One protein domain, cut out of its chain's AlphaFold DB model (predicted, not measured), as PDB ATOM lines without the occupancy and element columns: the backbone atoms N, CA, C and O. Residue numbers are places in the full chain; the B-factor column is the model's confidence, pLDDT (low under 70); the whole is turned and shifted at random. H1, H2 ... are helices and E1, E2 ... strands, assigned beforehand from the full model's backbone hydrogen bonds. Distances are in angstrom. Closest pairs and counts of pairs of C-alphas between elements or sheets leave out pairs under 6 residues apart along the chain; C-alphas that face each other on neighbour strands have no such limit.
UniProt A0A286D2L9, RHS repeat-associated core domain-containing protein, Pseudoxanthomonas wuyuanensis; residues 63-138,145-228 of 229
ATOM      1  N   ILE A  63      41.593 -15.486  28.869       93.62
ATOM      2  CA  ILE A  63      40.304 -16.067  29.243       93.62
ATOM      3  C   ILE A  63      40.385 -17.583  29.066       93.62
ATOM      4  O   ILE A  63      40.452 -18.103  27.949       93.62
ATOM      5  N   ILE A  64      40.390 -18.295  30.186       94.56
ATOM      6  CA  ILE A  64      40.499 -19.752  30.234       94.56
ATOM      7  C   ILE A  64      39.116 -20.319  30.541       94.56
ATOM      8  O   ILE A  64      38.553 -20.044  31.599       94.56
ATOM      9  N   HIS A  65      38.571 -21.084  29.600       93.38
ATOM     10  CA  HIS A  65      37.320 -21.817  29.749       93.38
ATOM     11  C   HIS A  65      37.648 -23.191  30.336       93.38
ATOM     12  O   HIS A  65      38.483 -23.923  29.808       93.38
ATOM     13  N   GLU A  66      37.030 -23.507  31.466       90.56
ATOM     14  CA  GLU A  66      37.136 -24.789  32.156       90.56
ATOM     15  C   GLU A  66      35.720 -25.336  32.401       90.56
ATOM     16  O   GLU A  66      34.723 -24.623  32.243       90.56
ATOM     17  N   GLU A  67      35.594 -26.602  32.797       85.56
ATOM     18  CA  GLU A  67      34.282 -27.211  33.044       85.56
ATOM     19  C   GLU A  67      33.509 -26.463  34.149       85.56
ATOM     20  O   GLU A  67      33.803 -26.575  35.338       85.56
ATOM     21  N   GLY A  68      32.505 -25.677  33.741       83.81
ATOM     22  CA  GLY A  68      31.629 -24.913  34.636       83.81
ATOM     23  C   GLY A  68      32.212 -23.598  35.169       83.81
ATOM     24  O   GLY A  68      31.574 -22.956  36.007       83.81
ATOM     25  N   ARG A  69      33.395 -23.177  34.703       94.50
ATOM     26  CA  ARG A  69      34.082 -21.985  35.213       94.50
ATOM     27  C   ARG A  69      34.885 -21.272  34.134       94.50
ATOM     28  O   ARG A  69      35.452 -21.898  33.246       94.50
ATOM     29  N   ILE A  70      34.977 -19.953  34.245       97.19
ATOM     30  CA  ILE A  70      35.849 -19.117  33.422       97.19
ATOM     31  C   ILE A  70      36.868 -18.451  34.339       97.19
ATOM     32  O   ILE A  70      36.504 -17.882  35.364       97.19
ATOM     33  N   ARG A  71      38.149 -18.488  33.972       96.81
ATOM     34  CA  ARG A  71      39.182 -17.684  34.631       96.81
ATOM     35  C   ARG A  71      39.596 -16.532  33.727       96.81
ATOM     36  O   ARG A  71      40.009 -16.759  32.592       96.81
ATOM     37  N   VAL A  72      39.497 -15.312  34.245       96.25
ATOM     38  CA  VAL A  72      39.989 -14.086  33.613       96.25
ATOM     39  C   VAL A  72      41.306 -13.720  34.277       96.25
ATOM     40  O   VAL A  72      41.343 -13.191  35.388       96.25
ATOM     41  N   GLU A  73      42.403 -14.036  33.601       95.50
ATOM     42  CA  GLU A  73      43.743 -13.730  34.081       95.50
ATOM     43  C   GLU A  73      44.276 -12.466  33.415       95.50
ATOM     44  O   GLU A  73      44.281 -12.350  32.187       95.50
ATOM     45  N   MET A  74      44.787 -11.553  34.236       94.00
ATOM     46  CA  MET A  74      45.453 -10.324  33.818       94.00
ATOM     47  C   MET A  74      46.940 -10.427  34.164       94.00
ATOM     48  O   MET A  74      47.308 -10.199  35.320       94.00
ATOM     49  N   PRO A  75      47.816 -10.828  33.227       94.56
ATOM     50  CA  PRO A  75      49.252 -10.772  33.455       94.56
ATOM     51  C   PRO A  75      49.690  -9.312  33.512       94.56
ATOM     52  O   PRO A  75      49.673  -8.621  32.495       94.56
ATOM     53  N   THR A  76      50.078  -8.839  34.692       94.56
ATOM     54  CA  THR A  76      50.279  -7.409  34.939       94.56
ATOM     55  C   THR A  76      51.603  -7.143  35.630       94.56
ATOM     56  O   THR A  76      51.986  -7.808  36.592       94.56
ATOM     57  N   ARG A  77      52.303  -6.114  35.156       94.25
ATOM     58  CA  ARG A  77      53.429  -5.493  35.846       94.25
ATOM     59  C   ARG A  77      52.999  -4.125  36.356       94.25
ATOM     60  O   ARG A  77      52.671  -3.245  35.567       94.25
ATOM     61  N   PHE A  78      53.077  -3.930  37.666       92.88
ATOM     62  CA  PHE A  78      52.887  -2.616  38.270       92.88
ATOM     63  C   PHE A  78      54.195  -1.821  38.237       92.88
ATOM     64  O   PHE A  78      55.272  -2.368  38.501       92.88
ATOM     65  N   THR A  79      54.125  -0.543  37.872       91.50
ATOM     66  CA  THR A  79      55.303   0.318  37.690       91.50
ATOM     67  C   THR A  79      55.102   1.693  38.312       91.50
ATOM     68  O   THR A  79      53.991   2.076  38.650       91.50
ATOM     69  N   GLY A  80      56.183   2.459  38.456       87.38
ATOM     70  CA  GLY A  80      56.126   3.826  38.969       87.38
ATOM     71  C   GLY A  80      56.269   3.937  40.493       87.38
ATOM     72  O   GLY A  80      56.268   2.935  41.207       87.38
ATOM     73  N   PRO A  81      56.447   5.168  41.002       84.81
ATOM     74  CA  PRO A  81      56.738   5.414  42.415       84.81
ATOM     75  C   PRO A  81      55.564   5.078  43.345       84.81
ATOM     76  O   PRO A  81      55.782   4.837  44.529       84.81
ATOM     77  N   GLY A  82      54.332   5.046  42.826       87.19
ATOM     78  CA  GLY A  82      53.139   4.669  43.586       87.19
ATOM     79  C   GLY A  82      52.932   3.156  43.702       87.19
ATOM     80  O   GLY A  82      52.054   2.735  44.451       87.19
ATOM     81  N   ALA A  83      53.724   2.334  43.001       92.38
ATOM     82  CA  ALA A  83      53.611   0.874  42.995       92.38
ATOM     83  C   ALA A  83      54.266   0.246  44.240       92.38
ATOM     84  O   ALA A  83      55.166  -0.588  44.149       92.38
ATOM     85  N   THR A  84      53.839   0.686  45.424       95.62
ATOM     86  CA  THR A  84      54.234   0.078  46.699       95.62
ATOM     87  C   THR A  84      53.538  -1.280  46.873       95.62
ATOM     88  O   THR A  84      52.466  -1.488  46.297       95.62
ATOM     89  N   PRO A  85      54.086  -2.207  47.684       96.81
ATOM     90  CA  PRO A  85      53.441  -3.496  47.944       96.81
ATOM     91  C   PRO A  85      51.992  -3.366  48.433       96.81
ATOM     92  O   PRO A  85      51.129  -4.122  47.994       96.81
ATOM     93  N   ASP A  86      51.710  -2.374  49.279       95.88
ATOM     94  CA  ASP A  86      50.365  -2.134  49.806       95.88
ATOM     95  C   ASP A  86      49.404  -1.654  48.718       95.88
ATOM     96  O   ASP A  86      48.303  -2.184  48.595       95.88
ATOM     97  N   ASN A  87      49.828  -0.714  47.868       93.12
ATOM     98  CA  ASN A  87      48.984  -0.217  46.783       93.12
ATOM     99  C   ASN A  87      48.716  -1.303  45.732       93.12
ATOM    100  O   ASN A  87      47.580  -1.455  45.285       93.12
ATOM    101  N   ILE A  88      49.738  -2.091  45.378       95.62
ATOM    102  CA  ILE A  88      49.591  -3.247  44.482       95.62
ATOM    103  C   ILE A  88      48.615  -4.263  45.084       95.62
ATOM    104  O   ILE A  88      47.738  -4.764  44.381       95.62
ATOM    105  N   SER A  89      48.743  -4.552  46.381       96.38
ATOM    106  CA  SER A  89      47.866  -5.473  47.113       96.38
ATOM    107  C   SER A  89      46.420  -4.980  47.131       96.38
ATOM    108  O   SER A  89      45.517  -5.772  46.876       96.38
ATOM    109  N   THR A  90      46.192  -3.683  47.355       95.12
ATOM    110  CA  THR A  90      44.861  -3.062  47.303       95.12
ATOM    111  C   THR A  90      44.209  -3.254  45.938       95.12
ATOM    112  O   THR A  90      43.119  -3.814  45.870       95.12
ATOM    113  N   VAL A  91      44.890  -2.871  44.853       93.44
ATOM    114  CA  VAL A  91      44.342  -2.991  43.491       93.44
ATOM    115  C   VAL A  91      44.133  -4.453  43.099       93.44
ATOM    116  O   VAL A  91      43.090  -4.814  42.563       93.44
ATOM    117  N   THR A  92      45.104  -5.317  43.406       96.25
ATOM    118  CA  THR A  92      45.017  -6.750  43.097       96.25
ATOM    119  C   THR A  92      43.839  -7.391  43.821       96.25
ATOM    120  O   THR A  92      43.023  -8.057  43.194       96.25
ATOM    121  N   LYS A  93      43.696  -7.160  45.131       96.81
ATOM    122  CA  LYS A  93      42.576  -7.710  45.905       96.81
ATOM    123  C   LYS A  93      41.240  -7.120  45.469       96.81
ATOM    124  O   LYS A  93      40.275  -7.872  45.403       96.81
ATOM    125  N   GLY A  94      41.188  -5.825  45.153       94.81
ATOM    126  CA  GLY A  94      39.998  -5.183  44.591       94.81
ATOM    127  C   GLY A  94      39.556  -5.884  43.310       94.81
ATOM    128  O   GLY A  94      38.426  -6.363  43.227       94.81
ATOM    129  N   PHE A  95      40.485  -6.082  42.370       95.69
ATOM    130  CA  PHE A  95      40.202  -6.741  41.096       95.69
ATOM    131  C   PHE A  95      39.748  -8.193  41.273       95.69
ATOM    132  O   PHE A  95      38.750  -8.602  40.687       95.69
ATOM    133  N   GLU A  96      40.444  -8.964  42.111       97.62
ATOM    134  CA  GLU A  96      40.122 -10.372  42.371       97.62
ATOM    135  C   GLU A  96      38.815 -10.548  43.157       97.62
ATOM    136  O   GLU A  96      38.119 -11.552  42.977       97.62
ATOM    137  N   SER A  97      38.431  -9.562  43.977       97.00
ATOM    138  CA  SER A  97      37.157  -9.571  44.712       97.00
ATOM    139  C   SER A  97      35.923  -9.499  43.807       97.00
ATOM    140  O   SER A  97      34.826  -9.819  44.254       97.00
ATOM    141  N   GLN A  98      36.104  -9.158  42.527       97.00
ATOM    142  CA  GLN A  98      35.059  -9.193  41.503       97.00
ATOM    143  C   GLN A  98      34.720 -10.617  41.030       97.00
ATOM    144  O   GLN A  98      33.906 -10.787  40.131       97.00
ATOM    145  N   SER A  99      35.359 -11.652  41.580       98.06
ATOM    146  CA  SER A  99      35.028 -13.046  41.270       98.06
ATOM    147  C   SER A  99      33.642 -13.417  41.797       98.06
ATOM    148  O   SER A  99      33.266 -13.053  42.912       98.06
ATOM    149  N   GLY A 100      32.885 -14.192  41.027       98.00
ATOM    150  CA  GLY A 100      31.508 -14.524  41.375       98.00
ATOM    151  C   GLY A 100      30.781 -15.311  40.295       98.00
ATOM    152  O   GLY A 100      31.357 -15.680  39.274       98.00
ATOM    153  N   VAL A 101      29.497 -15.572  40.527       98.00
ATOM    154  CA  VAL A 101      28.626 -16.207  39.534       98.00
ATOM    155  C   VAL A 101      27.953 -15.124  38.704       98.00
ATOM    156  O   VAL A 101      27.236 -14.286  39.248       98.00
ATOM    157  N   TYR A 102      28.150 -15.191  37.392       96.94
ATOM    158  CA  TYR A 102      27.596 -14.251  36.422       96.94
ATOM    159  C   TYR A 102      26.823 -14.977  35.337       96.94
ATOM    160  O   TYR A 102      27.090 -16.141  35.026       96.94
ATOM    161  N   ASN A 103      25.879 -14.282  34.721       96.38
ATOM    162  CA  ASN A 103      25.202 -14.782  33.539       96.38
ATOM    163  C   ASN A 103      26.059 -14.528  32.289       96.38
ATOM    164  O   ASN A 103      26.040 -13.441  31.713       96.38
ATOM    165  N   VAL A 104      26.803 -15.543  31.849       93.00
ATOM    166  CA  VAL A 104      27.649 -15.482  30.652       93.00
ATOM    167  C   VAL A 104      26.933 -16.181  29.506       93.00
ATOM    168  O   VAL A 104      26.637 -17.372  29.587       93.00
ATOM    169  N   ASN A 105      26.628 -15.446  28.432       86.56
ATOM    170  CA  ASN A 105      25.907 -15.978  27.266       86.56
ATOM    171  C   ASN A 105      24.614 -16.751  27.625       86.56
ATOM    172  O   ASN A 105      24.303 -17.780  27.026       86.56
ATOM    173  N   GLY A 106      23.861 -16.265  28.617       89.81
ATOM    174  CA  GLY A 106      22.597 -16.871  29.049       89.81
ATOM    175  C   GLY A 106      22.736 -18.022  30.051       89.81
ATOM    176  O   GLY A 106      21.726 -18.645  30.382       89.81
ATOM    177  N   LYS A 107      23.949 -18.325  30.536       92.12
ATOM    178  CA  LYS A 107      24.204 -19.388  31.514       92.12
ATOM    179  C   LYS A 107      24.883 -18.851  32.779       92.12
ATOM    180  O   LYS A 107      25.921 -18.194  32.671       92.12
ATOM    181  N   PRO A 108      24.373 -19.189  33.980       96.75
ATOM    182  CA  PRO A 108      25.098 -18.958  35.225       96.75
ATOM    183  C   PRO A 108      26.454 -19.667  35.179       96.75
ATOM    184  O   PRO A 108      26.515 -20.881  34.994       96.75
ATOM    185  N   THR A 109      27.528 -18.900  35.317       96.44
ATOM    186  CA  THR A 109      28.909 -19.366  35.180       96.44
ATOM    187  C   THR A 109      29.743 -18.759  36.298       96.44
ATOM    188  O   THR A 109      29.673 -17.552  36.530       96.44
ATOM    189  N   GLN A 110      30.532 -19.579  36.995       98.00
ATOM    190  CA  GLN A 110      31.535 -19.065  37.928       98.00
ATOM    191  C   GLN A 110      32.629 -18.353  37.123       98.00
ATOM    192  O   GLN A 110      33.193 -18.943  36.202       98.00
ATOM    193  N   VAL A 111      32.936 -17.105  37.463       98.25
ATOM    194  CA  VAL A 111      34.022 -16.328  36.862       98.25
ATOM    195  C   VAL A 111      35.008 -15.939  37.950       98.25
ATOM    196  O   VAL A 111      34.637 -15.284  38.922       98.25
ATOM    197  N   ASP A 112      36.266 -16.328  37.768       97.94
ATOM    198  CA  ASP A 112      37.354 -15.977  38.675       97.94
ATOM    199  C   ASP A 112      38.262 -14.940  38.023       97.94
ATOM    200  O   ASP A 112      38.874 -15.202  36.984       97.94
ATOM    201  N   PHE A 113      38.399 -13.789  38.665       97.69
ATOM    202  CA  PHE A 113      39.360 -12.767  38.284       97.69
ATOM    203  C   PHE A 113      40.681 -12.994  39.000       97.69
ATOM    204  O   PHE A 113      40.714 -13.223  40.211       97.69
ATOM    205  N   LYS A 114      41.784 -12.920  38.252       97.56
ATOM    206  CA  LYS A 114      43.124 -13.090  38.806       97.56
ATOM    207  C   LYS A 114      44.111 -12.113  38.191       97.56
ATOM    208  O   LYS A 114      44.281 -12.095  36.973       97.56
ATOM    209  N   VAL A 115      44.827 -11.363  39.027       96.19
ATOM    210  CA  VAL A 115      46.052 -10.697  38.570       96.19
ATOM    211  C   VAL A 115      47.187 -11.709  38.660       96.19
ATOM    212  O   VAL A 115      47.376 -12.371  39.682       96.19
ATOM    213  N   THR A 116      47.929 -11.867  37.572       95.31
ATOM    214  CA  THR A 116      49.047 -12.813  37.489       95.31
ATOM    215  C   THR A 116      50.340 -12.078  37.177       95.31
ATOM    216  O   THR A 116      50.337 -11.004  36.577       95.31
ATOM    217  N   GLU A 117      51.467 -12.644  37.594       91.81
ATOM    218  CA  GLU A 117      52.768 -12.082  37.253       91.81
ATOM    219  C   GLU A 117      53.086 -12.297  35.771       91.81
ATOM    220  O   GLU A 117      52.789 -13.340  35.178       91.81
ATOM    221  N   ILE A 118      53.757 -11.318  35.168       89.75
ATOM    222  CA  ILE A 118      54.337 -11.484  33.837       89.75
ATOM    223  C   ILE A 118      55.612 -12.312  33.965       89.75
ATOM    224  O   ILE A 118      56.606 -11.866  34.537       89.75
ATOM    225  N   THR A 119      55.605 -13.495  33.360       89.00
ATOM    226  CA  THR A 119      56.786 -14.347  33.249       89.00
ATOM    227  C   THR A 119      57.399 -14.228  31.855       89.00
ATOM    228  O   THR A 119      56.858 -13.591  30.943       89.00
ATOM    229  N   LYS A 120      58.552 -14.875  31.654       85.00
ATOM    230  CA  LYS A 120      59.171 -14.996  30.327       85.00
ATOM    231  C   LYS A 120      58.234 -15.645  29.295       85.00
ATOM    232  O   LYS A 120      58.319 -15.290  28.121       85.00
ATOM    233  N   ASP A 121      57.334 -16.519  29.749       85.56
ATOM    234  CA  ASP A 121      56.436 -17.319  28.914       85.56
ATOM    235  C   ASP A 121      55.101 -16.606  28.648       85.56
ATOM    236  O   ASP A 121      54.357 -17.004  27.753       85.56
ATOM    237  N   THR A 122      54.802 -15.513  29.365       83.94
ATOM    238  CA  THR A 122      53.641 -14.666  29.070       83.94
ATOM    239  C   THR A 122      53.791 -14.072  27.660       83.94
ATOM    240  O   THR A 122      54.756 -13.332  27.419       83.94
ATOM    241  N   PRO A 123      52.864 -14.343  26.718       83.56
ATOM    242  CA  PRO A 123      52.900 -13.772  25.372       83.56
ATOM    243  C   PRO A 123      52.957 -12.248  25.416       83.56
ATOM    244  O   PRO A 123      52.290 -11.643  26.248       83.56
ATOM    245  N   ARG A 124      53.724 -11.614  24.516       81.56
ATOM    246  CA  ARG A 124      53.906 -10.146  24.507       81.56
ATOM    247  C   ARG A 124      52.585  -9.387  24.501       81.56
ATOM    248  O   ARG A 124      52.444  -8.450  25.273       81.56
ATOM    249  N   GLY A 125      51.637  -9.852  23.693       80.06
ATOM    250  CA  GLY A 125      50.315  -9.253  23.611       80.06
ATOM    251  C   GLY A 125      49.567  -9.266  24.938       80.06
ATOM    252  O   GLY A 125      48.750  -8.403  25.110       80.06
ATOM    253  N   LEU A 126      49.840 -10.172  25.883       84.88
ATOM    254  CA  LEU A 126      49.123 -10.258  27.167       84.88
ATOM    255  C   LEU A 126      49.824  -9.531  28.324       84.88
ATOM    256  O   LEU A 126      49.448  -9.703  29.479       84.88
ATOM    257  N   ARG A 127      50.912  -8.808  28.052       88.62
ATOM    258  CA  ARG A 127      51.729  -8.173  29.090       88.62
ATOM    259  C   ARG A 127      51.180  -6.793  29.406       88.62
ATOM    260  O   ARG A 127      51.536  -5.832  28.730       88.62
ATOM    261  N   ASN A 128      50.369  -6.701  30.451       89.94
ATOM    262  CA  ASN A 128      49.838  -5.431  30.914       89.94
ATOM    263  C   ASN A 128      50.856  -4.658  31.764       89.94
ATOM    264  O   ASN A 128      51.594  -5.235  32.567       89.94
ATOM    265  N   GLU A 129      50.859  -3.339  31.637       89.81
ATOM    266  CA  GLU A 129      51.566  -2.409  32.502       89.81
ATOM    267  C   GLU A 129      50.563  -1.476  33.184       89.81
ATOM    268  O   GLU A 129      49.822  -0.744  32.533       89.81
ATOM    269  N   VAL A 130      50.570  -1.474  34.516       89.19
ATOM    270  CA  VAL A 130      49.770  -0.547  35.319       89.19
ATOM    271  C   VAL A 130      50.719   0.397  36.044       89.19
ATOM    272  O   VAL A 130      51.389   0.023  37.009       89.19
ATOM    273  N   LYS A 131      50.800   1.636  35.567       87.50
ATOM    274  CA  LYS A 131      51.643   2.673  36.155       87.50
ATOM    275  C   LYS A 131      50.929   3.323  37.334       87.50
ATOM    276  O   LYS A 131      49.929   4.008  37.166       87.50
ATOM    277  N   MET A 132      51.490   3.181  38.523       84.75
ATOM    278  CA  MET A 132      50.996   3.777  39.757       84.75
ATOM    279  C   MET A 132      51.874   4.969  40.152       84.75
ATOM    280  O   MET A 132      53.108   4.884  40.179       84.75
ATOM    281  N   PHE A 133      51.258   6.098  40.477       79.50
ATOM    282  CA  PHE A 133      51.961   7.329  40.848       79.50
ATOM    283  C   PHE A 133      51.160   8.125  41.880       79.50
ATOM    284  O   PHE A 133      49.997   7.824  42.134       79.50
ATOM    285  N   SER A 134      51.801   9.124  42.484       75.25
ATOM    286  CA  SER A 134      51.200   9.980  43.508       75.25
ATOM    287  C   SER A 134      51.047  11.409  42.998       75.25
ATOM    288  O   SER A 134      52.003  11.970  42.458       75.25
ATOM    289  N   GLY A 135      49.885  12.005  43.254       59.78
ATOM    290  CA  GLY A 135      49.532  13.371  42.883       59.78
ATOM    291  C   GLY A 135      48.914  13.467  41.487       59.78
ATOM    292  O   GLY A 135      49.160  12.598  40.653       59.78
ATOM    293  N   PRO A 136      48.140  14.528  41.196       52.62
ATOM    294  CA  PRO A 136      47.614  14.754  39.859       52.62
ATOM    295  C   PRO A 136      48.802  14.907  38.906       52.62
ATOM    296  O   PRO A 136      49.591  15.839  39.035       52.62
ATOM    297  N   THR A 137      48.971  13.975  37.970       51.59
ATOM    298  CA  THR A 137      49.944  14.125  36.879       51.59
ATOM    299  C   THR A 137      49.755  15.472  36.187       51.59
ATOM    300  O   THR A 137      48.621  15.946  36.108       51.59
ATOM    301  N   ASP A 138      50.837  16.029  35.636       42.72
ATOM    302  CA  ASP A 138      50.899  17.215  34.763       42.72
ATOM    303  C   ASP A 138      50.049  17.070  33.471       42.72
ATOM    304  O   ASP A 138      50.546  17.191  32.351       42.72
ATOM    305  N   GLY A 145      44.570  11.598  36.966       51.19
ATOM    306  CA  GLY A 145      45.477  10.699  36.239       51.19
ATOM    307  C   GLY A 145      45.188   9.186  36.295       51.19
ATOM    308  O   GLY A 145      46.103   8.392  36.092       51.19
ATOM    309  N   ASN A 146      43.945   8.778  36.544       52.62
ATOM    310  CA  ASN A 146      43.511   7.395  36.366       52.62
ATOM    311  C   ASN A 146      42.952   7.219  34.949       52.62
ATOM    312  O   ASN A 146      42.036   7.953  34.583       52.62
ATOM    313  N   TYR A 147      43.532   6.322  34.152       53.91
ATOM    314  CA  TYR A 147      42.992   5.955  32.837       53.91
ATOM    315  C   TYR A 147      43.659   4.692  32.277       53.91
ATOM    316  O   TYR A 147      44.875   4.519  32.398       53.91
ATOM    317  N   ALA A 148      42.902   3.867  31.560       49.97
ATOM    318  CA  ALA A 148      43.431   2.927  30.576       49.97
ATOM    319  C   ALA A 148      43.729   3.643  29.245       49.97
ATOM    320  O   ALA A 148      42.934   4.449  28.765       49.97
ATOM    321  N   GLU A 149      44.877   3.357  28.620       51.38
ATOM    322  CA  GLU A 149      45.286   3.986  27.350       51.38
ATOM    323  C   GLU A 149      44.344   3.625  26.189       51.38
ATOM    324  O   GLU A 149      44.196   4.398  25.241       51.38
ATOM    325  N   SER A 150      43.697   2.458  26.265       49.72
ATOM    326  CA  SER A 150      42.649   2.030  25.340       49.72
ATOM    327  C   SER A 150      41.850   0.858  25.905       49.72
ATOM    328  O   SER A 150      42.400   0.035  26.638       49.72
ATOM    329  N   LEU A 151      40.609   0.707  25.447       51.00
ATOM    330  CA  LEU A 151      39.802  -0.495  25.659       51.00
ATOM    331  C   LEU A 151      40.462  -1.716  25.001       51.00
ATOM    332  O   LEU A 151      40.866  -1.666  23.825       51.00
ATOM    333  N   GLY A 152      40.633  -2.791  25.772       50.91
ATOM    334  CA  GLY A 152      41.349  -3.978  25.298       50.91
ATOM    335  C   GLY A 152      42.863  -3.757  25.157       50.91
ATOM    336  O   GLY A 152      43.526  -4.508  24.443       50.91
ATOM    337  N   GLY A 153      43.402  -2.666  25.715       63.75
ATOM    338  CA  GLY A 153      44.823  -2.314  25.652       63.75
ATOM    339  C   GLY A 153      45.652  -2.929  26.775       63.75
ATOM    340  O   GLY A 153      45.120  -3.536  27.694       63.75
ATOM    341  N   THR A 154      46.968  -2.713  26.729       78.19
ATOM    342  CA  THR A 154      47.917  -3.259  27.714       78.19
ATOM    343  C   THR A 154      48.374  -2.257  28.766       78.19
ATOM    344  O   THR A 154      49.239  -2.586  29.569       78.19
ATOM    345  N   LYS A 155      47.876  -1.018  28.772       80.50
ATOM    346  CA  LYS A 155      48.418   0.035  29.639       80.50
ATOM    347  C   LYS A 155      47.333   0.788  30.378       80.50
ATOM    348  O   LYS A 155      46.377   1.254  29.763       80.50
ATOM    349  N   ALA A 156      47.534   0.956  31.680       79.31
ATOM    350  CA  ALA A 156      46.726   1.824  32.520       79.31
ATOM    351  C   ALA A 156      47.595   2.641  33.476       79.31
ATOM    352  O   ALA A 156      48.731   2.284  33.790       79.31
ATOM    353  N   SER A 157      47.043   3.752  33.939       79.00
ATOM    354  CA  SER A 157      47.634   4.664  34.907       79.00
ATOM    355  C   SER A 157      46.696   4.806  36.099       79.00
ATOM    356  O   SER A 157      45.486   4.874  35.910       79.00
ATOM    357  N   ILE A 158      47.246   4.820  37.317       78.88
ATOM    358  CA  ILE A 158      46.501   4.951  38.574       78.88
ATOM    359  C   ILE A 158      47.192   5.975  39.490       78.88
ATOM    360  O   ILE A 158      48.347   5.795  39.887       78.88
ATOM    361  N   ASP A 159      46.458   7.014  39.882       77.31
ATOM    362  CA  ASP A 159      46.805   7.940  40.957       77.31
ATOM    363  C   ASP A 159      46.388   7.353  42.311       77.31
ATOM    364  O   ASP A 159      45.210   7.377  42.696       77.31
ATOM    365  N   VAL A 160      47.377   6.878  43.068       79.94
ATOM    366  CA  VAL A 160      47.171   6.233  44.375       79.94
ATOM    367  C   VAL A 160      46.765   7.207  45.481       79.94
ATOM    368  O   VAL A 160      46.382   6.787  46.570       79.94
ATOM    369  N   THR A 161      46.858   8.512  45.227       78.44
ATOM    370  CA  THR A 161      46.434   9.563  46.164       78.44
ATOM    371  C   THR A 161      45.045  10.106  45.854       78.44
ATOM    372  O   THR A 161      44.480  10.853  46.656       78.44
ATOM    373  N   SER A 162      44.471   9.726  44.709       72.50
ATOM    374  CA  SER A 162      43.132  10.152  44.335       72.50
ATOM    375  C   SER A 162      42.092   9.593  45.306       72.50
ATOM    376  O   SER A 162      42.176   8.451  45.760       72.50
ATOM    377  N   ARG A 163      41.044  10.376  45.591       71.06
ATOM    378  CA  ARG A 163      39.911   9.905  46.403       71.06
ATOM    379  C   ARG A 163      39.303   8.618  45.828       71.06
ATOM    380  O   ARG A 163      38.913   7.742  46.587       71.06
ATOM    381  N   ALA A 164      39.255   8.504  44.501       69.00
ATOM    382  CA  ALA A 164      38.716   7.348  43.789       69.00
ATOM    383  C   ALA A 164      39.510   6.052  44.043       69.00
ATOM    384  O   ALA A 164      38.932   4.971  43.978       69.00
ATOM    385  N   PHE A 165      40.795   6.144  44.405       76.12
ATOM    386  CA  PHE A 165      41.620   4.978  44.733       76.12
ATOM    387  C   PHE A 165      41.046   4.151  45.884       76.12
ATOM    388  O   PHE A 165      41.028   2.927  45.824       76.12
ATOM    389  N   GLN A 166      40.480   4.817  46.891       76.50
ATOM    390  CA  GLN A 166      39.834   4.160  48.031       76.50
ATOM    391  C   GLN A 166      38.464   3.550  47.688       76.50
ATOM    392  O   GLN A 166      37.902   2.821  48.501       76.50
ATOM    393  N   TYR A 167      37.921   3.864  46.511       73.56
ATOM    394  CA  TYR A 167      36.599   3.434  46.051       73.56
ATOM    395  C   TYR A 167      36.659   2.497  44.842       73.56
ATOM    396  O   TYR A 167      35.638   2.283  44.194       73.56
ATOM    397  N   GLY A 168      37.837   1.946  44.549       75.50
ATOM    398  CA  GLY A 168      37.987   0.899  43.546       75.50
ATOM    399  C   GLY A 168      38.339   1.368  42.137       75.50
ATOM    400  O   GLY A 168      38.092   0.658  41.165       75.50
ATOM    401  N   VAL A 169      38.931   2.562  41.982       77.62
ATOM    402  CA  VAL A 169      39.393   3.015  40.653       77.62
ATOM    403  C   VAL A 169      40.427   2.061  40.052       77.62
ATOM    404  O   VAL A 169      40.497   1.921  38.841       77.62
ATOM    405  N   GLY A 170      41.220   1.369  40.876       80.88
ATOM    406  CA  GLY A 170      42.270   0.493  40.368       80.88
ATOM    407  C   GLY A 170      41.714  -0.704  39.606       80.88
ATOM    408  O   GLY A 170      42.147  -0.976  38.490       80.88
ATOM    409  N   GLU A 171      40.736  -1.399  40.178       84.25
ATOM    410  CA  GLU A 171      40.048  -2.491  39.498       84.25
ATOM    411  C   GLU A 171      39.196  -2.011  38.317       84.25
ATOM    412  O   GLU A 171      39.156  -2.705  37.303       84.25
ATOM    413  N   HIS A 172      38.610  -0.811  38.387       82.12
ATOM    414  CA  HIS A 172      37.939  -0.172  37.250       82.12
ATOM    415  C   HIS A 172      38.890   0.009  36.057       82.12
ATOM    416  O   HIS A 172      38.588  -0.449  34.955       82.12
ATOM    417  N   GLU A 173      40.081   0.577  36.276       81.31
ATOM    418  CA  GLU A 173      41.063   0.753  35.199       81.31
ATOM    419  C   GLU A 173      41.593  -0.586  34.658       81.31
ATOM    420  O   GLU A 173      41.862  -0.711  33.463       81.31
ATOM    421  N   ILE A 174      41.722  -1.618  35.499       88.19
ATOM    422  CA  ILE A 174      42.125  -2.957  35.033       88.19
ATOM    423  C   ILE A 174      41.003  -3.625  34.223       88.19
ATOM    424  O   ILE A 174      41.292  -4.314  33.243       88.19
ATOM    425  N   ASN A 175      39.729  -3.411  34.563       85.12
ATOM    426  CA  ASN A 175      38.607  -3.934  33.780       85.12
ATOM    427  C   ASN A 175      38.619  -3.388  32.338       85.12
ATOM    428  O   ASN A 175      38.348  -4.147  31.404       85.12
ATOM    429  N   HIS A 176      39.008  -2.123  32.131       79.81
ATOM    430  CA  HIS A 176      39.188  -1.549  30.788       79.81
ATOM    431  C   HIS A 176      40.257  -2.262  29.958       79.81
ATOM    432  O   HIS A 176      40.091  -2.403  28.743       79.81
ATOM    433  N   LEU A 177      41.332  -2.746  30.596       84.00
ATOM    434  CA  LEU A 177      42.314  -3.589  29.914       84.00
ATOM    435  C   LEU A 177      41.598  -4.814  29.351       84.00
ATOM    436  O   LEU A 177      41.693  -5.070  28.166       84.00
ATOM    437  N   GLY A 178      40.745  -5.477  30.131       83.75
ATOM    438  CA  GLY A 178      39.908  -6.586  29.660       83.75
ATOM    439  C   GLY A 178      38.865  -6.255  28.587       83.75
ATOM    440  O   GLY A 178      38.180  -7.176  28.151       83.75
ATOM    441  N   GLY A 179      38.726  -4.995  28.166       80.75
ATOM    442  CA  GLY A 179      37.730  -4.560  27.181       80.75
ATOM    443  C   GLY A 179      36.367  -4.206  27.773       80.75
ATOM    444  O   GLY A 179      35.393  -4.131  27.035       80.75
ATOM    445  N   ALA A 180      36.272  -4.004  29.092       81.44
ATOM    446  CA  ALA A 180      35.066  -3.447  29.697       81.44
ATOM    447  C   ALA A 180      34.890  -1.986  29.274       81.44
ATOM    448  O   ALA A 180      35.812  -1.186  29.448       81.44
ATOM    449  N   ASP A 181      33.716  -1.634  28.760       74.50
ATOM    450  CA  ASP A 181      33.439  -0.273  28.313       74.50
ATOM    451  C   ASP A 181      33.123   0.646  29.484       74.50
ATOM    452  O   ASP A 181      32.558   0.245  30.503       74.50
ATOM    453  N   ASP A 182      33.464   1.919  29.311       74.56
ATOM    454  CA  ASP A 182      33.123   2.939  30.284       74.56
ATOM    455  C   ASP A 182      31.619   3.231  30.239       74.56
ATOM    456  O   ASP A 182      31.072   3.615  29.202       74.56
ATOM    457  N   ALA A 183      30.924   3.062  31.361       72.31
ATOM    458  CA  ALA A 183      29.466   3.094  31.409       72.31
ATOM    459  C   ALA A 183      28.934   4.501  31.706       72.31
ATOM    460  O   ALA A 183      28.101   4.692  32.592       72.31
ATOM    461  N   TYR A 184      29.402   5.501  30.965       67.50
ATOM    462  CA  TYR A 184      28.913   6.874  31.072       67.50
ATOM    463  C   TYR A 184      28.235   7.308  29.780       67.50
ATOM    464  O   TYR A 184      28.667   6.991  28.675       67.50
ATOM    465  N   THR A 185      27.199   8.118  29.934       73.31
ATOM    466  CA  THR A 185      26.518   8.798  28.839       73.31
ATOM    467  C   THR A 185      26.776  10.303  28.910       73.31
ATOM    468  O   THR A 185      27.572  10.783  29.725       73.31
ATOM    469  N   ARG A 186      26.133  11.071  28.030       73.81
ATOM    470  CA  ARG A 186      26.155  12.533  28.068       73.81
ATOM    471  C   ARG A 186      24.771  13.080  28.370       73.81
ATOM    472  O   ARG A 186      23.785  12.620  27.800       73.81
ATOM    473  N   ASP A 187      24.707  14.066  29.261       74.94
ATOM    474  CA  ASP A 187      23.484  14.832  29.482       74.94
ATOM    475  C   ASP A 187      23.180  15.751  28.282       74.94
ATOM    476  O   ASP A 187      23.960  15.859  27.331       74.94
ATOM    477  N   ALA A 188      22.047  16.455  28.331       76.31
ATOM    478  CA  ALA A 188      21.655  17.401  27.282       76.31
ATOM    479  C   ALA A 188      22.658  18.559  27.080       76.31
ATOM    480  O   ALA A 188      22.646  19.202  26.033       76.31
ATOM    481  N   SER A 189      23.530  18.813  28.060       77.94
ATOM    482  CA  SER A 189      24.588  19.828  28.006       77.94
ATOM    483  C   SER A 189      25.924  19.258  27.511       77.94
ATOM    484  O   SER A 189      26.910  19.985  27.417       77.94
ATOM    485  N   GLY A 190      25.978  17.963  27.188       68.88
ATOM    486  CA  GLY A 190      27.186  17.266  26.760       68.88
ATOM    487  C   GLY A 190      28.105  16.828  27.904       68.88
ATOM    488  O   GLY A 190      29.176  16.279  27.624       68.88
ATOM    489  N   ASN A 191      27.721  17.022  29.170       61.41
ATOM    490  CA  ASN A 191      28.520  16.601  30.319       61.41
ATOM    491  C   ASN A 191      28.480  15.083  30.466       61.41
ATOM    492  O   ASN A 191      27.423  14.471  30.325       61.41
ATOM    493  N   LYS A 192      29.627  14.480  30.790       63.31
ATOM    494  CA  LYS A 192      29.720  13.049  31.092       63.31
ATOM    495  C   LYS A 192      28.982  12.767  32.407       63.31
ATOM    496  O   LYS A 192      29.337  13.337  33.436       63.31
ATOM    497  N   ILE A 193      27.978  11.897  32.365       67.12
ATOM    498  CA  ILE A 193      27.186  11.464  33.524       67.12
ATOM    499  C   ILE A 193      27.099   9.933  33.549       67.12
ATOM    500  O   ILE A 193      27.185   9.319  32.483       67.12
ATOM    501  N   PRO A 194      26.939   9.292  34.719       71.88
ATOM    502  CA  PRO A 194      26.707   7.850  34.779       71.88
ATOM    503  C   PRO A 194      25.508   7.449  33.907       71.88
ATOM    504  O   PRO A 194      24.466   8.105  33.941       71.88
ATOM    505  N   ASP A 195      25.649   6.385  33.116       75.19
ATOM    506  CA  ASP A 195      24.533   5.788  32.378       75.19
ATOM    507  C   ASP A 195      23.484   5.222  33.359       75.19
ATOM    508  O   ASP A 195      23.791   4.286  34.107       75.19
ATOM    509  N   PRO A 196      22.240   5.735  33.371       77.94
ATOM    510  CA  PRO A 196      21.197   5.246  34.269       77.94
ATOM    511  C   PRO A 196      20.834   3.770  34.038       77.94
ATOM    512  O   PRO A 196      20.327   3.123  34.952       77.94
ATOM    513  N   ASN A 197      21.115   3.211  32.856       84.00
ATOM    514  CA  ASN A 197      20.854   1.801  32.550       84.00
ATOM    515  C   ASN A 197      21.913   0.853  33.127       84.00
ATOM    516  O   ASN A 197      21.723  -0.363  33.115       84.00
ATOM    517  N   ARG A 198      23.022   1.398  33.638       76.31
ATOM    518  CA  ARG A 198      24.131   0.644  34.237       76.31
ATOM    519  C   ARG A 198      24.336   1.006  35.707       76.31
ATOM    520  O   ARG A 198      25.436   0.888  36.234       76.31
ATOM    521  N   ALA A 199      23.271   1.425  36.391       79.75
ATOM    522  CA  ALA A 199      23.330   1.818  37.794       79.75
ATOM    523  C   ALA A 199      23.941   0.717  38.685       79.75
ATOM    524  O   ALA A 199      23.535  -0.448  38.649       79.75
ATOM    525  N   GLY A 200      24.906   1.107  39.519       78.38
ATOM    526  CA  GLY A 200      25.616   0.190  40.412       78.38
ATOM    527  C   GLY A 200      26.780  -0.568  39.771       78.38
ATOM    528  O   GLY A 200      27.536  -1.203  40.502       78.38
ATOM    529  N   ASP A 201      26.941  -0.508  38.449       81.06
ATOM    530  CA  ASP A 201      28.058  -1.117  37.729       81.06
ATOM    531  C   ASP A 201      29.382  -0.431  38.105       81.06
ATOM    532  O   ASP A 201      29.455   0.793  38.222       81.06
ATOM    533  N   ILE A 202      30.441  -1.214  38.305       80.00
ATOM    534  CA  ILE A 202      31.783  -0.696  38.580       80.00
ATOM    535  C   ILE A 202      32.314   0.182  37.447       80.00
ATOM    536  O   ILE A 202      33.074   1.108  37.709       80.00
ATOM    537  N   MET A 203      31.863  -0.038  36.209       79.00
ATOM    538  CA  MET A 203      32.211   0.816  35.071       79.00
ATOM    539  C   MET A 203      31.382   2.109  35.011       79.00
ATOM    540  O   MET A 203      31.649   2.976  34.190       79.00
ATOM    541  N   ASN A 204      30.359   2.250  35.859       77.50
ATOM    542  CA  ASN A 204      29.408   3.370  35.870       77.50
ATOM    543  C   ASN A 204      29.633   4.325  37.046       77.50
ATOM    544  O   ASN A 204      29.366   5.523  36.947       77.50
ATOM    545  N   GLN A 205      30.097   3.787  38.174       74.19
ATOM    546  CA  GLN A 205      30.271   4.520  39.420       74.19
ATOM    547  C   GLN A 205      31.321   3.863  40.319       74.19
ATOM    548  O   GLN A 205      31.532   2.653  40.276       74.19
ATOM    549  N   LEU A 206      31.917   4.668  41.203       73.50
ATOM    550  CA  LEU A 206      32.853   4.212  42.227       73.50
ATOM    551  C   LEU A 206      32.365   4.651  43.622       73.50
ATOM    552  O   LEU A 206      32.198   5.853  43.846       73.50
ATOM    553  N   PRO A 207      32.143   3.719  44.568       82.31
ATOM    554  CA  PRO A 207      32.253   2.270  44.402       82.31
ATOM    555  C   PRO A 207      31.100   1.686  43.563       82.31
ATOM    556  O   PRO A 207      29.961   2.165  43.605       82.31
ATOM    557  N   GLY A 208      31.393   0.611  42.839       81.50
ATOM    558  CA  GLY A 208      30.424  -0.162  42.065       81.50
ATOM    559  C   GLY A 208      30.755  -1.652  42.105       81.50
ATOM    560  O   GLY A 208      31.708  -2.066  42.761       81.50
ATOM    561  N   ARG A 209      29.942  -2.473  41.439       92.69
ATOM    562  CA  ARG A 209      30.120  -3.931  41.384       92.69
ATOM    563  C   ARG A 209      30.288  -4.409  39.950       92.69
ATOM    564  O   ARG A 209      29.665  -3.870  39.041       92.69
ATOM    565  N   MET A 210      31.063  -5.469  39.768       94.38
ATOM    566  CA  MET A 210      31.090  -6.213  38.512       94.38
ATOM    567  C   MET A 210      29.687  -6.762  38.196       94.38
ATOM    568  O   MET A 210      28.989  -7.243  39.095       94.38
ATOM    569  N   THR A 211      29.256  -6.661  36.937       95.44
ATOM    570  CA  THR A 211      27.904  -7.038  36.488       95.44
ATOM    571  C   THR A 211      27.956  -8.007  35.314       95.44
ATOM    572  O   THR A 211      28.953  -8.068  34.597       95.44
ATOM    573  N   ASP A 212      26.849  -8.712  35.062       95.19
ATOM    574  CA  ASP A 212      26.700  -9.559  33.872       95.19
ATOM    575  C   ASP A 212      27.046  -8.796  32.583       95.19
ATOM    576  O   ASP A 212      27.709  -9.344  31.706       95.19
ATOM    577  N   THR A 213      26.649  -7.523  32.471       91.62
ATOM    578  CA  THR A 213      26.954  -6.680  31.307       91.62
ATOM    579  C   THR A 213      28.458  -6.564  31.082       91.62
ATOM    580  O   THR A 213      28.930  -6.911  30.001       91.62
ATOM    581  N   VAL A 214      29.212  -6.172  32.115       90.94
ATOM    582  CA  VAL A 214      30.675  -6.013  32.030       90.94
ATOM    583  C   VAL A 214      31.362  -7.333  31.719       90.94
ATOM    584  O   VAL A 214      32.250  -7.388  30.873       90.94
ATOM    585  N   ILE A 215      30.934  -8.428  32.355       94.50
ATOM    586  CA  ILE A 215      31.500  -9.746  32.057       94.50
ATOM    587  C   ILE A 215      31.309 -10.085  30.586       94.50
ATOM    588  O   ILE A 215      32.248 -10.527  29.929       94.50
ATOM    589  N   ASN A 216      30.113  -9.869  30.045       92.12
ATOM    590  CA  ASN A 216      29.850 -10.167  28.646       92.12
ATOM    591  C   ASN A 216      30.591  -9.217  27.683       92.12
ATOM    592  O   ASN A 216      30.858  -9.633  26.559       92.12
ATOM    593  N   GLU A 217      30.948  -7.995  28.087       89.19
ATOM    594  CA  GLU A 217      31.863  -7.117  27.333       89.19
ATOM    595  C   GLU A 217      33.270  -7.724  27.283       89.19
ATOM    596  O   GLU A 217      33.783  -7.993  26.196       89.19
ATOM    597  N   ILE A 218      33.831  -8.087  28.441       90.75
ATOM    598  CA  ILE A 218      35.149  -8.739  28.545       90.75
ATOM    599  C   ILE A 218      35.187 -10.048  27.736       90.75
ATOM    600  O   ILE A 218      36.166 -10.335  27.050       90.75
ATOM    601  N   MET A 219      34.116 -10.849  27.771       90.06
ATOM    602  CA  MET A 219      34.031 -12.100  27.005       90.06
ATOM    603  C   MET A 219      33.933 -11.893  25.488       90.06
ATOM    604  O   MET A 219      34.198 -12.835  24.741       90.06
ATOM    605  N   ARG A 220      33.497 -10.716  25.025       89.00
ATOM    606  CA  ARG A 220      33.326 -10.405  23.596       89.00
ATOM    607  C   ARG A 220      34.484  -9.608  23.016       89.00
ATOM    608  O   ARG A 220      34.559  -9.517  21.793       89.00
ATOM    609  N   GLU A 221      35.350  -9.044  23.854       85.94
ATOM    610  CA  GLU A 221      36.511  -8.274  23.416       85.94
ATOM    611  C   GLU A 221      37.441  -9.151  22.551       85.94
ATOM    612  O   GLU A 221      38.097 -10.061  23.069       85.94
ATOM    613  N   PRO A 222      37.527  -8.901  21.228       83.50
ATOM    614  CA  PRO A 222      38.283  -9.750  20.303       83.50
ATOM    615  C   PRO A 222      39.792  -9.765  20.568       83.50
ATOM    616  O   PRO A 222      40.492 -10.658  20.087       83.50
ATOM    617  N   LYS A 223      40.314  -8.777  21.300       82.81
ATOM    618  CA  LYS A 223      41.720  -8.719  21.700       82.81
ATOM    619  C   LYS A 223      42.048  -9.671  22.847       82.81
ATOM    620  O   LYS A 223      43.222  -9.987  23.040       82.81
ATOM    621  N   ASN A 224      41.064 -10.161  23.598       87.56
ATOM    622  CA  ASN A 224      41.323 -11.135  24.652       87.56
ATOM    623  C   ASN A 224      41.722 -12.490  24.064       87.56
ATOM    624  O   ASN A 224      41.247 -12.924  23.015       87.56
ATOM    625  N   GLN A 225      42.635 -13.184  24.743       89.75
ATOM    626  CA  GLN A 225      43.052 -14.516  24.327       89.75
ATOM    627  C   GLN A 225      42.166 -15.566  24.994       89.75
ATOM    628  O   GLN A 225      42.301 -15.810  26.190       89.75
ATOM    629  N   HIS A 226      41.323 -16.229  24.206       90.62
ATOM    630  CA  HIS A 226      40.484 -17.334  24.667       90.62
ATOM    631  C   HIS A 226      41.196 -18.685  24.506       90.62
ATOM    632  O   HIS A 226      41.865 -18.935  23.503       90.62
ATOM    633  N   SER A 227      41.036 -19.573  25.487       88.44
ATOM    634  CA  SER A 227      41.511 -20.963  25.443       88.44
ATOM    635  C   SER A 227      40.554 -21.897  26.186       88.44
ATOM    636  O   SER A 227      39.890 -21.440  27.111       88.44
ATOM    637  N   GLY A 228      40.520 -23.183  25.819       81.00
ATOM    638  CA  GLY A 228      39.700 -24.201  26.498       81.00
ATOM    639  C   GLY A 228      38.230 -24.262  26.059       81.00
ATOM    640  O   GLY A 228      37.405 -24.777  26.804       81.00
TER     641      GLY A 228
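This is residues 63 to 138 and 145 to 228 of the 229 residues of the protein "RHS repeat-associated core domain-containing protein" of Pseudoxanthomonas wuyuanensis (UniProt A0A286D2L9). A strongly twisted wall of seven strands, with the long strand E2 as its spine, has the helices H1, H3 and H4 packed on it; H3 is the element nearest the middle of the domain, and H4 covers part of E3. The small hairpin of E7 and E8 lies away from this sheet, at the greatest distance from the middle. The printed part has 160 residues with four named helices and nine named strands; along the chain come E1, E2, H1, E3, E4, E5, E6, H2, H3, E7, E8, H4 and E9; the large sheet is branched, with both parallel and antiparallel neighbour pairs, and the small one, E7 and E8, is antiparallel. The class is mixed, helices and strands. The whole is compact, with a radius of gyration of the C-alphas of 15.4 A, and flat, with spans of 46 by 44 by 24 A.

Begin with the large sheet and find C-alpha 69 at (34.082, -21.985, 35.213); from there E2, residues 69 to 79, runs 30.9 A to C-alpha 79 at (55.303, 0.318, 37.690). Before it lies E1, residues 63 to 66. E3 takes residues 100 to 104, and E4, residues 107 to 116, is 26.4 A long. E5, residues 128 to 133, measures 16.3 A and E6, residues 155 to 159, 13.9 A. Look near the end for E9, residues 225 to 227, whose last C-alpha is at (41.511, -20.963, 25.443). The helices are H1, residues 85 to 96, 16.0 A; H2, residues 163 to 167; H3, residues 169 to 177, 12.9 A; and H4, residues 212 to 220, 12.3 A. The small sheet holds E7, residues 184 to 186, and E8, residues 192 to 194.

Start at E2, which has three neighbours: E1 and E5 lie on one side of it, beside residues 69 to 72 and 75 to 79, and E4 on the other side, beside 69 to 75. E1 and E2 are an antiparallel hairpin, with N 64 and O 71 at 2.9 A. E2 is parallel to E4, with N 72 and O 112 at 2.8 A, and to E5, with N 79 and O 130 at 2.9 A. E3 and E4 form an antiparallel hairpin, with N 102 and O 109 at 2.9 A. E5 and E6 are parallel, with N 131 and O 156 at 2.8 A, and so are E1 and E9, with N 63 and O 225 at 2.8 A. H1 is on the sheet at a height of 7.4 A, and H3 is on the opposite face. With residues 91 to 95 alone H1 touches H3 at a steep tilt of 60 degrees; their closest C-alphas, of Phe 95 and Glu 171, are 4.5 A apart. H4 is on the sheet too, at a height of 7.2 A; its closest C-alpha pair with E3 is Asp 212 and Tyr 102, 5.4 A. H2 is not on the sheet, and H1 and H2 are near each other, with 7 pairs of C-alphas within 10 A. Look at E7 and E8, an antiparallel hairpin with N 185 and O 193 at 2.8 A; both are apart from E6. In H1 and H4 every O i to N i+4 pair is within hydrogen-bond range; H3 has 4 of 5, and H2 0 of 1 beside 2 of 2 O i to N i+3 pairs.

The two C-alphas farthest apart are those of Lys 120 and Ala 188, 49.7 A. Residues 139 to 144 are not printed, and C-alphas 138 and 145 are 8.6 A apart across the cut. The links E4 to E5 and E8 to H4 are long; the second, residues 195 to 211, holds no named element. The mean pLDDT of the printed part is 83.4; look for values under 70 at residues 135 to 138, 145 to 153, 164, 184 and 190 to 193.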